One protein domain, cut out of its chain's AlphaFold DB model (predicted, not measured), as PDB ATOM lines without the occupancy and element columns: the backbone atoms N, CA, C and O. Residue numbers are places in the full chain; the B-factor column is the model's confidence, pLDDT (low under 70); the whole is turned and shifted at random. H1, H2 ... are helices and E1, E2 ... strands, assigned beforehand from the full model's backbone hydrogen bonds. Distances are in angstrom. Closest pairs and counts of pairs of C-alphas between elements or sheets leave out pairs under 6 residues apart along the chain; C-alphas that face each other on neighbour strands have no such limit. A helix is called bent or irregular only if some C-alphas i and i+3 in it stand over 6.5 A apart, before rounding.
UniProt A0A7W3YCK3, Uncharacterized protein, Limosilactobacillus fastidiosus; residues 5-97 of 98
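AT A GLANCE: This is residues 5 to 97 of the 98 residues of an uncharacterized protein of Limosilactobacillus fastidiosus (UniProt A0A7W3YCK3). One long helix, H2, runs through the middle of an elongated body, with H1 along one side of it and H4 along another, while the short helix H3 packs at a slant on the part of H2 that follows the strands and on residues 81 to 85 of H4. A small strand hairpin, E1 and E2, makes a head at one end, by the first residues of H2. The printed part has 93 residues with four named helices and two named strands, in the order H1, E1, E2, H2, H3, H4; the sheet E1 - E2 is antiparallel and the class is mostly helix. It is compact, with a radius of gyration of the C-alphas of 13.9 A, and the C-alphas span 46 by 23 by 23 A.

IN THESE COORDINATES: H1, residues 5 to 15, begins at C-alpha 5 (16.596, 35.039, 2.004) and is 16.7 A long; it is irregular, with C-alphas 8 and 11 7.4 A apart. E1, residues 23 to 25, and E2, residues 31 to 33, are each 7.1 A long. H2, residues 35 to 55, is 30.4 A long and begins at C-alpha 35 (9.501, 55.766, -16.541). H3, residues 66 to 73, is 10.9 A long. H4, residues 79 to 96, is 25.7 A long and ends at C-alpha 96 (12.452, 48.229, 7.781).

HOW THE PARTS SIT: H2 is the hub, touching H1, H3 and H4. H1 touches it at a shallow tilt of 6 degrees on H1's rough line, opposite ways; the closest C-alphas, of Ile 13 and Arg 44, are 6.2 A apart. H4 touches H2 the same way at a shallow tilt of 16 degrees, with the C-alphas of Ala 46 and Arg 89 closest at 4.3 A. H2 and H3 form a helical hairpin at a steep tilt of 39 degrees; H2 touches H3 with residues 36 to 40 alone, and the closest C-alphas, of Arg 36 and Leu 73, are 6.4 A apart. H3 and H4 touch at a steep tilt of 55 degrees, opposite ways, with the C-alphas of Leu 72 and Lys 81 closest at 5.4 A. H1 is apart from H3 and H4. E1 and E2 are a hairpin; N 24 and O 32 are 2.9 A apart and N 32 and O 24 2.8 A, both within hydrogen-bond range. In H2, H3 and H4 every O i to N i+4 pair is within that range; in H1 4 of 7 are.

THE WHOLE: The two C-alphas farthest apart, of Arg 27 and Gly 57, are 46.3 A apart. The printed part has no cut and no long link. Mean pLDDT of the printed part is 92.4; residues 5 to 7 are under 70.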
ATOM      1  N   VAL A   5      17.480  33.896   2.266       50.12
ATOM      2  CA  VAL A   5      16.596  35.039   2.004       50.12
ATOM      3  C   VAL A   5      16.892  35.725   0.666       50.12
ATOM      4  O   VAL A   5      15.958  36.105  -0.044       50.12
ATOM      5  N   MET A   6      18.162  35.787   0.235       54.44
ATOM      6  CA  MET A   6      18.484  36.231  -1.128       54.44
ATOM      7  C   MET A   6      17.866  35.304  -2.183       54.44
ATOM      8  O   MET A   6      17.485  35.790  -3.244       54.44
ATOM      9  N   SER A   7      17.681  34.010  -1.883       65.44
ATOM     10  CA  SER A   7      17.044  33.053  -2.801       65.44
ATOM     11  C   SER A   7      15.556  33.339  -3.016       65.44
ATOM     12  O   SER A   7      15.072  33.163  -4.132       65.44
ATOM     13  N   LYS A   8      14.822  33.798  -1.988       84.31
ATOM     14  CA  LYS A   8      13.380  34.109  -2.091       84.31
ATOM     15  C   LYS A   8      13.121  35.249  -3.074       84.31
ATOM     16  O   LYS A   8      12.207  35.178  -3.891       84.31
ATOM     17  N   TRP A   9      13.943  36.294  -3.010       91.12
ATOM     18  CA  TRP A   9      13.760  37.505  -3.811       91.12
ATOM     19  C   TRP A   9      14.567  37.532  -5.106       91.12
ATOM     20  O   TRP A   9      14.369  38.441  -5.912       91.12
ATOM     21  N   GLN A  10      15.436  36.547  -5.344       88.75
ATOM     22  CA  GLN A  10      16.321  36.512  -6.509       88.75
ATOM     23  C   GLN A  10      15.556  36.682  -7.826       88.75
ATOM     24  O   GLN A  10      15.898  37.554  -8.621       88.75
ATOM     25  N   GLY A  11      14.477  35.919  -8.029       89.38
ATOM     26  CA  GLY A  11      13.662  36.017  -9.244       89.38
ATOM     27  C   GLY A  11      13.054  37.410  -9.439       89.38
ATOM     28  O   GLY A  11      13.079  37.960 -10.540       89.38
ATOM     29  N   THR A  12      12.567  38.031  -8.364       91.88
ATOM     30  CA  THR A  12      12.020  39.393  -8.405       91.88
ATOM     31  C   THR A  12      13.111  40.424  -8.702       91.88
ATOM     32  O   THR A  12      12.905  41.315  -9.522       91.88
ATOM     33  N   ILE A  13      14.292  40.288  -8.094       91.38
ATOM     34  CA  ILE A  13      15.439  41.175  -8.336       91.38
ATOM     35  C   ILE A  13      15.892  41.093  -9.797       91.38
ATOM     36  O   ILE A  13      16.142  42.134 -10.405       91.38
ATOM     37  N   GLU A  14      15.950  39.891 -10.374       91.62
ATOM     38  CA  GLU A  14      16.280  39.690 -11.790       91.62
ATOM     39  C   GLU A  14      15.275  40.392 -12.712       91.62
ATOM     40  O   GLU A  14      15.669  41.155 -13.594       91.62
ATOM     41  N   ARG A  15      13.968  40.242 -12.452       91.56
ATOM     42  CA  ARG A  15      12.907  40.920 -13.223       91.56
ATOM     43  C   ARG A  15      12.965  42.450 -13.131       91.56
ATOM     44  O   ARG A  15      12.537  43.145 -14.053       91.56
ATOM     45  N   LEU A  16      13.485  42.976 -12.024       94.88
ATOM     46  CA  LEU A  16      13.606  44.410 -11.756       94.88
ATOM     47  C   LEU A  16      14.946  45.008 -12.207       94.88
ATOM     48  O   LEU A  16      15.193  46.196 -11.979       94.88
ATOM     49  N   LYS A  17      15.826  44.237 -12.858       93.38
ATOM     50  CA  LYS A  17      17.024  44.807 -13.486       93.38
ATOM     51  C   LYS A  17      16.625  45.787 -14.594       93.38
ATOM     52  O   LYS A  17      15.757  45.510 -15.428       93.38
ATOM     53  N   THR A  18      17.263  46.956 -14.581       92.19
ATOM     54  CA  THR A  18      17.096  47.965 -15.630       92.19
ATOM     55  C   THR A  18      17.915  47.569 -16.852       92.19
ATOM     56  O   THR A  18      19.123  47.342 -16.745       92.19
ATOM     57  N   THR A  19      17.266  47.497 -18.007       92.31
ATOM     58  CA  THR A  19      17.895  47.176 -19.295       92.31
ATOM     59  C   THR A  19      18.286  48.455 -20.038       92.31
ATOM     60  O   THR A  19      18.112  49.562 -19.520       92.31
ATOM     61  N   GLU A  20      18.851  48.327 -21.237       91.75
ATOM     62  CA  GLU A  20      19.126  49.476 -22.111       91.75
ATOM     63  C   GLU A  20      17.833  50.165 -22.564       91.75
ATOM     64  O   GLU A  20      17.766  51.393 -22.577       91.75
ATOM     65  N   ASP A  21      16.762  49.399 -22.797       90.69
ATOM     66  CA  ASP A  21      15.442  49.936 -23.157       90.69
ATOM     67  C   ASP A  21      14.856  50.854 -22.083       90.69
ATOM     68  O   ASP A  21      14.110  51.786 -22.394       90.69
ATOM     69  N   ASP A  22      15.231  50.635 -20.822       92.75
ATOM     70  CA  ASP A  22      14.821  51.447 -19.680       92.75
ATOM     71  C   ASP A  22      15.584  52.778 -19.585       92.75
ATOM     72  O   ASP A  22      15.356  53.546 -18.647       92.75
ATOM     73  N   ARG A  23      16.509  53.060 -20.509       93.56
ATOM     74  CA  ARG A  23      17.442  54.188 -20.434       93.56
ATOM     75  C   ARG A  23      17.354  55.092 -21.660       93.56
ATOM     76  O   ARG A  23      16.886  54.698 -22.724       93.56
ATOM     77  N   TYR A  24      17.786  56.336 -21.495       92.50
ATOM     78  CA  TYR A  24      17.976  57.298 -22.579       92.50
ATOM     79  C   TYR A  24      19.100  58.272 -22.223       92.50
ATOM     80  O   TYR A  24      19.373  58.499 -21.045       92.50
ATOM     81  N   MET A  25      19.734  58.868 -23.230       95.31
ATOM     82  CA  MET A  25      20.670  59.976 -23.025       95.31
ATOM     83  C   MET A  25      19.891  61.289 -23.037       95.31
ATOM     84  O   MET A  25      19.129  61.551 -23.969       95.31
ATOM     85  N   ASN A  26      20.043  62.108 -21.999       91.94
ATOM     86  CA  ASN A  26      19.451  63.444 -21.994       91.94
ATOM     87  C   ASN A  26      20.280  64.420 -22.854       91.94
ATOM     88  O   ASN A  26      21.351  64.083 -23.355       91.94
ATOM     89  N   ARG A  27      19.801  65.663 -23.001       93.62
ATOM     90  CA  ARG A  27      20.473  66.699 -23.815       93.62
ATOM     91  C   ARG A  27      21.889  67.053 -23.340       93.62
ATOM     92  O   ARG A  27      22.651  67.622 -24.109       93.62
ATOM     93  N   SER A  28      22.229  66.716 -22.098       95.31
ATOM     94  CA  SER A  28      23.543  66.943 -21.492       95.31
ATOM     95  C   SER A  28      24.444  65.702 -21.552       95.31
ATOM     96  O   SER A  28      25.424  65.637 -20.817       95.31
ATOM     97  N   ASN A  29      24.111  64.702 -22.379       92.38
ATOM     98  CA  ASN A  29      24.808  63.415 -22.461       92.38
ATOM     99  C   ASN A  29      24.890  62.661 -21.120       92.38
ATOM    100  O   ASN A  29      25.833  61.915 -20.869       92.38
ATOM    101  N   ILE A  30      23.882  62.822 -20.261       93.81
ATOM    102  CA  ILE A  30      23.752  62.050 -19.023       93.81
ATOM    103  C   ILE A  30      22.800  60.883 -19.283       93.81
ATOM    104  O   ILE A  30      21.699  61.069 -19.809       93.81
ATOM    105  N   LEU A  31      23.223  59.682 -18.886       91.56
ATOM    106  CA  LEU A  31      22.395  58.482 -18.926       91.56
ATOM    107  C   LEU A  31      21.288  58.577 -17.867       91.56
ATOM    108  O   LEU A  31      21.553  58.607 -16.666       91.56
ATOM    109  N   CYS A  32      20.039  58.609 -18.317       91.62
ATOM    110  CA  CYS A  32      18.850  58.726 -17.483       91.62
ATOM    111  C   CYS A  32      17.956  57.488 -17.612       91.62
ATOM    112  O   CYS A  32      17.992  56.774 -18.614       91.62
ATOM    113  N   LEU A  33      17.114  57.249 -16.603       91.81
ATOM    114  CA  LEU A  33      16.088  56.206 -16.641       91.81
ATOM    115  C   LEU A  33      14.778  56.756 -17.213       91.81
ATOM    116  O   LEU A  33      14.305  57.816 -16.799       91.81
ATOM    117  N   LYS A  34      14.164  56.003 -18.127       92.75
ATOM    118  CA  LYS A  34      12.765  56.177 -18.541       92.75
ATOM    119  C   LYS A  34      11.824  55.796 -17.391       92.75
ATOM    120  O   LYS A  34      12.249  55.204 -16.400       92.75
ATOM    121  N   GLY A  35      10.525  56.070 -17.550       92.38
ATOM    122  CA  GLY A  35       9.501  55.766 -16.541       92.38
ATOM    123  C   GLY A  35       9.563  54.324 -16.023       92.38
ATOM    124  O   GLY A  35       9.636  54.110 -14.814       92.38
ATOM    125  N   ARG A  36       9.639  53.338 -16.924       93.75
ATOM    126  CA  ARG A  36       9.772  51.917 -16.561       93.75
ATOM    127  C   ARG A  36      11.046  51.617 -15.772       93.75
ATOM    128  O   ARG A  36      10.982  50.931 -14.753       93.75
ATOM    129  N   GLY A  37      12.173  52.205 -16.169       95.50
ATOM    130  CA  GLY A  37      13.433  52.114 -15.433       95.50
ATOM    131  C   GLY A  37      13.342  52.681 -14.018       95.50
ATOM    132  O   GLY A  37      13.823  52.061 -13.070       95.50
ATOM    133  N   LEU A  38      12.674  53.826 -13.856       95.94
ATOM    134  CA  LEU A  38      12.437  54.444 -12.549       95.94
ATOM    135  C   LEU A  38      11.531  53.581 -11.665       95.94
ATOM    136  O   LEU A  38      11.832  53.394 -10.486       95.94
ATOM    137  N   VAL A  39      10.449  53.019 -12.214       97.19
ATOM    138  CA  VAL A  39       9.579  52.085 -11.480       97.19
ATOM    139  C   VAL A  39      10.369  50.859 -11.025       97.19
ATOM    140  O   VAL A  39      10.354  50.536  -9.837       97.19
ATOM    141  N   LYS A  40      11.119  50.223 -11.933       97.00
ATOM    142  CA  LYS A  40      11.969  49.069 -11.611       97.00
ATOM    143  C   LYS A  40      12.960  49.379 -10.491       97.00
ATOM    144  O   LYS A  40      13.075  48.603  -9.545       97.00
ATOM    145  N   ALA A  41      13.634  50.528 -10.560       96.06
ATOM    146  CA  ALA A  41      14.581  50.957  -9.536       96.06
ATOM    147  C   ALA A  41      13.912  51.126  -8.159       96.06
ATOM    148  O   ALA A  41      14.437  50.639  -7.159       96.06
ATOM    149  N   ASN A  42      12.730  51.750  -8.102       97.44
ATOM    150  CA  ASN A  42      11.980  51.916  -6.853       97.44
ATOM    151  C   ASN A  42      11.526  50.575  -6.265       97.44
ATOM    152  O   ASN A  42      11.736  50.325  -5.077       97.44
ATOM    153  N   LEU A  43      10.964  49.692  -7.093       96.94
ATOM    154  CA  LEU A  43      10.542  48.361  -6.659       96.94
ATOM    155  C   LEU A  43      11.729  47.502  -6.211       96.94
ATOM    156  O   LEU A  43      11.603  46.743  -5.256       96.94
ATOM    157  N   ARG A  44      12.903  47.647  -6.835       95.94
ATOM    158  CA  ARG A  44      14.110  46.915  -6.426       95.94
ATOM    159  C   ARG A  44      14.569  47.328  -5.028       95.94
ATOM    160  O   ARG A  44      14.953  46.468  -4.241       95.94
ATOM    161  N   VAL A  45      14.494  48.619  -4.706       95.38
ATOM    162  CA  VAL A  45      14.762  49.115  -3.345       95.38
ATOM    163  C   VAL A  45      13.692  48.624  -2.365       95.38
ATOM    164  O   VAL A  45      14.024  48.203  -1.264       95.38
ATOM    165  N   ALA A  46      12.418  48.603  -2.767       96.38
ATOM    166  CA  ALA A  46      11.352  48.047  -1.937       96.38
ATOM    167  C   ALA A  46      11.618  46.574  -1.578       96.38
ATOM    168  O   ALA A  46      11.561  46.210  -0.407       96.38
ATOM    169  N   VAL A  47      11.981  45.751  -2.567       95.06
ATOM    170  CA  VAL A  47      12.351  44.337  -2.377       95.06
ATOM    171  C   VAL A  47      13.579  44.187  -1.480       95.06
ATOM    172  O   VAL A  47      13.618  43.270  -0.668       95.06
ATOM    173  N   HIS A  48      14.557  45.092  -1.573       93.62
ATOM    174  CA  HIS A  48      15.708  45.088  -0.668       93.62
ATOM    175  C   HIS A  48      15.290  45.243   0.802       93.62
ATOM    176  O   HIS A  48      15.745  44.473   1.643       93.62
ATOM    177  N   TYR A  49      14.385  46.173   1.113       94.81
ATOM    178  CA  TYR A  49      13.870  46.334   2.477       94.81
ATOM    179  C   TYR A  49      13.037  45.135   2.944       94.81
ATOM    180  O   TYR A  49      13.155  44.725   4.094       94.81
ATOM    181  N   LEU A  50      12.237  44.530   2.061       94.31
ATOM    182  CA  LEU A  50      11.508  43.299   2.393       94.31
ATOM    183  C   LEU A  50      12.462  42.133   2.689       94.31
ATOM    184  O   LEU A  50      12.240  41.388   3.637       94.31
ATOM    185  N   ALA A  51      13.556  42.011   1.932       92.44
ATOM    186  CA  ALA A  51      14.599  41.029   2.208       92.44
ATOM    187  C   ALA A  51      15.273  41.280   3.570       92.44
ATOM    188  O   ALA A  51      15.501  40.335   4.312       92.44
ATOM    189  N   GLN A  52      15.519  42.540   3.948       91.56
ATOM    190  CA  GLN A  52      16.034  42.863   5.286       91.56
ATOM    191  C   GLN A  52      15.058  42.474   6.404       91.56
ATOM    192  O   GLN A  52      15.488  42.005   7.453       91.56
ATOM    193  N   LEU A  53      13.751  42.668   6.201       92.38
ATOM    194  CA  LEU A  53      12.730  42.243   7.162       92.38
ATOM    195  C   LEU A  53      12.688  40.717   7.304       92.38
ATOM    196  O   LEU A  53      12.643  40.220   8.428       92.38
ATOM    197  N   ASP A  54      12.770  39.992   6.184       92.31
ATOM    198  CA  ASP A  54      12.874  38.529   6.170       92.31
ATOM    199  C   ASP A  54      14.138  38.049   6.915       92.31
ATOM    200  O   ASP A  54      14.051  37.141   7.739       92.31
ATOM    201  N   ASP A  55      15.299  38.679   6.683       89.62
ATOM    202  CA  ASP A  55      16.561  38.369   7.383       89.62
ATOM    203  C   ASP A  55      16.465  38.629   8.899       89.62
ATOM    204  O   ASP A  55      17.117  37.954   9.694       89.62
ATOM    205  N   GLN A  56      15.644  39.598   9.312       89.94
ATOM    206  CA  GLN A  56      15.381  39.915  10.720       89.94
ATOM    207  C   GLN A  56      14.300  39.022  11.349       89.94
ATOM    208  O   GLN A  56      14.017  39.177  12.537       89.94
ATOM    209  N   GLY A  57      13.668  38.128  10.579       90.38
ATOM    210  CA  GLY A  57      12.538  37.318  11.041       90.38
ATOM    211  C   GLY A  57      11.324  38.155  11.455       90.38
ATOM    212  O   GLY A  57      10.562  37.739  12.324       90.38
ATOM    213  N   LYS A  58      11.171  39.360  10.892       90.62
ATOM    214  CA  LYS A  58      10.044  40.246  11.189       90.62
ATOM    215  C   LYS A  58       8.847  39.876  10.332       90.62
ATOM    216  O   LYS A  58       8.956  39.810   9.111       90.62
ATOM    217  N   ASP A  59       7.691  39.764  10.968       91.38
ATOM    218  CA  ASP A  59       6.424  39.716  10.251       91.38
ATOM    219  C   ASP A  59       6.078  41.102   9.698       91.38
ATOM    220  O   ASP A  59       6.222  42.128  10.370       91.38
ATOM    221  N   TYR A  60       5.606  41.140   8.454       92.81
ATOM    222  CA  TYR A  60       5.158  42.362   7.800       92.81
ATOM    223  C   TYR A  60       3.998  42.086   6.847       92.81
ATOM    224  O   TYR A  60       3.860  41.004   6.276       92.81
ATOM    225  N   GLN A  61       3.175  43.111   6.631       93.00
ATOM    226  CA  GLN A  61       2.145  43.081   5.603       93.00
ATOM    227  C   GLN A  61       2.756  43.467   4.254       93.00
ATOM    228  O   GLN A  61       3.358  44.533   4.112       93.00
ATOM    229  N   MET A  62       2.584  42.611   3.246       91.94
ATOM    230  CA  MET A  62       3.061  42.894   1.893       91.94
ATOM    231  C   MET A  62       2.353  44.146   1.327       91.94
ATOM    232  O   MET A  62       1.122  44.167   1.280       91.94
ATOM    233  N   PRO A  63       3.082  45.184   0.870       90.81
ATOM    234  CA  PRO A  63       2.473  46.452   0.448       90.81
ATOM    235  C   PRO A  63       1.934  46.446  -0.992       90.81
ATOM    236  O   PRO A  63       1.448  47.466  -1.488       90.81
ATOM    237  N   PHE A  64       2.046  45.316  -1.686       91.44
ATOM    238  CA  PHE A  64       1.535  45.100  -3.033       91.44
ATOM    239  C   PHE A  64       1.267  43.613  -3.257       91.44
ATOM    240  O   PHE A  64       1.946  42.756  -2.696       91.44
ATOM    241  N   ASP A  65       0.301  43.310  -4.111       92.94
ATOM    242  CA  ASP A  65       0.096  41.967  -4.635       92.94
ATOM    243  C   ASP A  65       0.779  41.808  -6.004       92.94
ATOM    244  O   ASP A  65       1.430  42.719  -6.536       92.94
ATOM    245  N   ARG A  66       0.642  40.611  -6.576       90.19
ATOM    246  CA  ARG A  66       1.181  40.296  -7.897       90.19
ATOM    247  C   ARG A  66       0.563  41.170  -8.988       90.19
ATOM    248  O   ARG A  66       1.296  41.629  -9.851       90.19
ATOM    249  N   GLU A  67      -0.745  41.403  -8.962       94.75
ATOM    250  CA  GLU A  67      -1.442  42.167 -10.003       94.75
ATOM    251  C   GLU A  67      -0.949  43.616 -10.047       94.75
ATOM    252  O   GLU A  67      -0.559  44.116 -11.104       94.75
ATOM    253  N   LYS A  68      -0.847  44.258  -8.881       94.69
ATOM    254  CA  LYS A  68      -0.279  45.593  -8.729       94.69
ATOM    255  C   LYS A  68       1.172  45.635  -9.193       94.69
ATOM    256  O   LYS A  68       1.561  46.577  -9.883       94.69
ATOM    257  N   PHE A  69       1.972  44.625  -8.850       92.94
ATOM    258  CA  PHE A  69       3.366  44.540  -9.282       92.94
ATOM    259  C   PHE A  69       3.498  44.464 -10.810       92.94
ATOM    260  O   PHE A  69       4.280  45.214 -11.394       92.94
ATOM    261  N   GLU A  70       2.715  43.608 -11.472       93.75
ATOM    262  CA  GLU A  70       2.714  43.504 -12.935       93.75
ATOM    263  C   GLU A  70       2.204  44.800 -13.585       93.75
ATOM    264  O   GLU A  70       2.842  45.325 -14.497       93.75
ATOM    265  N   TRP A  71       1.115  45.383 -13.070       95.81
ATOM    266  CA  TRP A  71       0.555  46.635 -13.584       95.81
ATOM    267  C   TRP A  71       1.569  47.783 -13.580       95.81
ATOM    268  O   TRP A  71       1.640  48.544 -14.551       95.81
ATOM    269  N   LEU A  72       2.382  47.894 -12.522       96.31
ATOM    270  CA  LEU A  72       3.444  48.898 -12.419       96.31
ATOM    271  C   LEU A  72       4.503  48.747 -13.521       96.31
ATOM    272  O   LEU A  72       5.052  49.752 -13.975       96.31
ATOM    273  N   LEU A  73       4.777  47.518 -13.964       93.12
ATOM    274  CA  LEU A  73       5.806  47.207 -14.960       93.12
ATOM    275  C   LEU A  73       5.316  47.275 -16.413       93.12
ATOM    276  O   LEU A  73       6.152  47.300 -17.319       93.12
ATOM    277  N   THR A  74       4.000  47.306 -16.636       93.00
ATOM    278  CA  THR A  74       3.397  47.375 -17.973       93.00
ATOM    279  C   THR A  74       3.477  48.786 -18.555       93.00
ATOM    280  O   THR A  74       3.107  49.766 -17.901       93.00
ATOM    281  N   ASP A  75       3.898  48.898 -19.811       88.19
ATOM    282  CA  ASP A  75       3.893  50.163 -20.543       88.19
ATOM    283  C   ASP A  75       2.464  50.564 -20.983       88.19
ATOM    284  O   ASP A  75       1.631  49.694 -21.240       88.19
ATOM    285  N   PRO A  76       2.144  51.868 -21.073       90.56
ATOM    286  CA  PRO A  76       3.008  53.001 -20.761       90.56
ATOM    287  C   PRO A  76       3.150  53.240 -19.250       90.56
ATOM    288  O   PRO A  76       2.195  53.118 -18.474       90.56
ATOM    289  N   VAL A  77       4.350  53.651 -18.834       91.38
ATOM    290  CA  VAL A  77       4.608  54.094 -17.459       91.38
ATOM    291  C   VAL A  77       4.413  55.602 -17.339       91.38
ATOM    292  O   VAL A  77       5.296  56.393 -17.664       91.38
ATOM    293  N   GLY A  78       3.227  55.989 -16.867       91.44
ATOM    294  CA  GLY A  78       2.885  57.369 -16.523       91.44
ATOM    295  C   GLY A  78       3.220  57.746 -15.074       91.44
ATOM    296  O   GLY A  78       3.682  56.923 -14.280       91.44
ATOM    297  N   LYS A  79       2.921  59.001 -14.715       93.94
ATOM    298  CA  LYS A  79       3.174  59.581 -13.383       93.94
ATOM    299  C   LYS A  79       2.568  58.750 -12.242       93.94
ATOM    300  O   LYS A  79       3.266  58.463 -11.278       93.94
ATOM    301  N   THR A  80       1.329  58.281 -12.396       95.88
ATOM    302  CA  THR A  80       0.624  57.486 -11.376       95.88
ATOM    303  C   THR A  80       1.370  56.203 -11.003       95.88
ATOM    304  O   THR A  80       1.537  55.905  -9.826       95.88
ATOM    305  N   LYS A  81       1.872  55.453 -11.995       97.31
ATOM    306  CA  LYS A  81       2.633  54.216 -11.745       97.31
ATOM    307  C   LYS A  81       3.949  54.512 -11.027       97.31
ATOM    308  O   LYS A  81       4.339  53.783 -10.119       97.31
ATOM    309  N   LEU A  82       4.620  55.600 -11.400       97.00
ATOM    310  CA  LEU A  82       5.850  56.020 -10.737       97.00
ATOM    311  C   LEU A  82       5.608  56.417  -9.272       97.00
ATOM    312  O   LEU A  82       6.351  55.982  -8.396       97.00
ATOM    313  N   GLU A  83       4.565  57.199  -8.996       97.62
ATOM    314  CA  GLU A  83       4.200  57.603  -7.634       97.62
ATOM    315  C   GLU A  83       3.839  56.401  -6.755       97.62
ATOM    316  O   GLU A  83       4.305  56.310  -5.620       97.62
ATOM    317  N   GLU A  84       3.098  55.429  -7.291       97.62
ATOM    318  CA  GLU A  84       2.786  54.191  -6.572       97.62
ATOM    319  C   GLU A  84       4.040  53.353  -6.279       97.62
ATOM    320  O   GLU A  84       4.193  52.847  -5.167       97.62
ATOM    321  N   ALA A  85       4.986  53.256  -7.219       97.62
ATOM    322  CA  ALA A  85       6.261  52.579  -6.974       97.62
ATOM    323  C   ALA A  85       7.095  53.286  -5.886       97.62
ATOM    324  O   ALA A  85       7.693  52.627  -5.032       97.62
ATOM    325  N   ILE A  86       7.110  54.626  -5.876       97.88
ATOM    326  CA  ILE A  86       7.763  55.429  -4.829       97.88
ATOM    327  C   ILE A  86       7.081  55.209  -3.473       97.88
ATOM    328  O   ILE A  86       7.764  55.033  -2.464       97.88
ATOM    329  N   LYS A  87       5.746  55.178  -3.440       97.94
ATOM    330  CA  LYS A  87       4.969  54.921  -2.224       97.94
ATOM    331  C   LYS A  87       5.284  53.544  -1.650       97.94
ATOM    332  O   LYS A  87       5.598  53.455  -0.469       97.94
ATOM    333  N   ILE A  88       5.291  52.503  -2.485       97.88
ATOM    334  CA  ILE A  88       5.695  51.145  -2.087       97.88
ATOM    335  C   ILE A  88       7.102  51.157  -1.486       97.88
ATOM    336  O   ILE A  88       7.303  50.634  -0.392       97.88
ATOM    337  N   ARG A  89       8.067  51.803  -2.157       97.50
ATOM    338  CA  ARG A  89       9.439  51.942  -1.649       97.50
ATOM    339  C   ARG A  89       9.467  52.576  -0.259       97.50
ATOM    340  O   ARG A  89      10.133  52.045   0.623       97.50
ATOM    341  N   HIS A  90       8.763  53.691  -0.059       97.75
ATOM    342  CA  HIS A  90       8.711  54.373   1.238       97.75
ATOM    343  C   HIS A  90       8.009  53.539   2.313       97.75
ATOM    344  O   HIS A  90       8.465  53.516   3.451       97.75
ATOM    345  N   THR A  91       6.936  52.824   1.970       97.25
ATOM    346  CA  THR A  91       6.272  51.906   2.901       97.25
ATOM    347  C   THR A  91       7.226  50.801   3.347       97.25
ATOM    348  O   THR A  91       7.347  50.570   4.547       97.25
ATOM    349  N   CYS A  92       7.959  50.170   2.423       96.50
ATOM    350  CA  CYS A  92       8.957  49.160   2.780       96.50
ATOM    351  C   CYS A  92      10.100  49.733   3.629       96.50
ATOM    352  O   CYS A  92      10.481  49.106   4.611       96.50
ATOM    353  N   ALA A  93      10.604  50.926   3.292       96.25
ATOM    354  CA  ALA A  93      11.638  51.610   4.072       96.25
ATOM    355  C   ALA A  93      11.187  51.831   5.523       96.25
ATOM    356  O   ALA A  93      11.859  51.400   6.458       96.25
ATOM    357  N   LYS A  94       9.978  52.379   5.700       96.44
ATOM    358  CA  LYS A  94       9.388  52.627   7.017       96.44
ATOM    359  C   LYS A  94       9.214  51.340   7.826       96.44
ATOM    360  O   LYS A  94       9.486  51.339   9.021       96.44
ATOM    361  N   MET A  95       8.775  50.247   7.195       95.62
ATOM    362  CA  MET A  95       8.671  48.941   7.867       95.62
ATOM    363  C   MET A  95      10.045  48.423   8.312       95.62
ATOM    364  O   MET A  95      10.174  47.899   9.416       95.62
ATOM    365  N   ALA A  96      11.073  48.609   7.480       92.88
ATOM    366  CA  ALA A  96      12.452  48.229   7.781       92.88
ATOM    367  C   ALA A  96      13.156  49.159   8.790       92.88
ATOM    368  O   ALA A  96      14.221  48.797   9.288       92.88
ATOM    369  N   GLY A  97      12.558  50.302   9.142       91.38
ATOM    370  CA  GLY A  97      13.092  51.255  10.120       91.38
ATOM    371  C   GLY A  97      14.015  52.332   9.538       91.38
ATOM    372  O   GLY A  97      14.879  52.820  10.263       91.38
TER     373      GLY A  97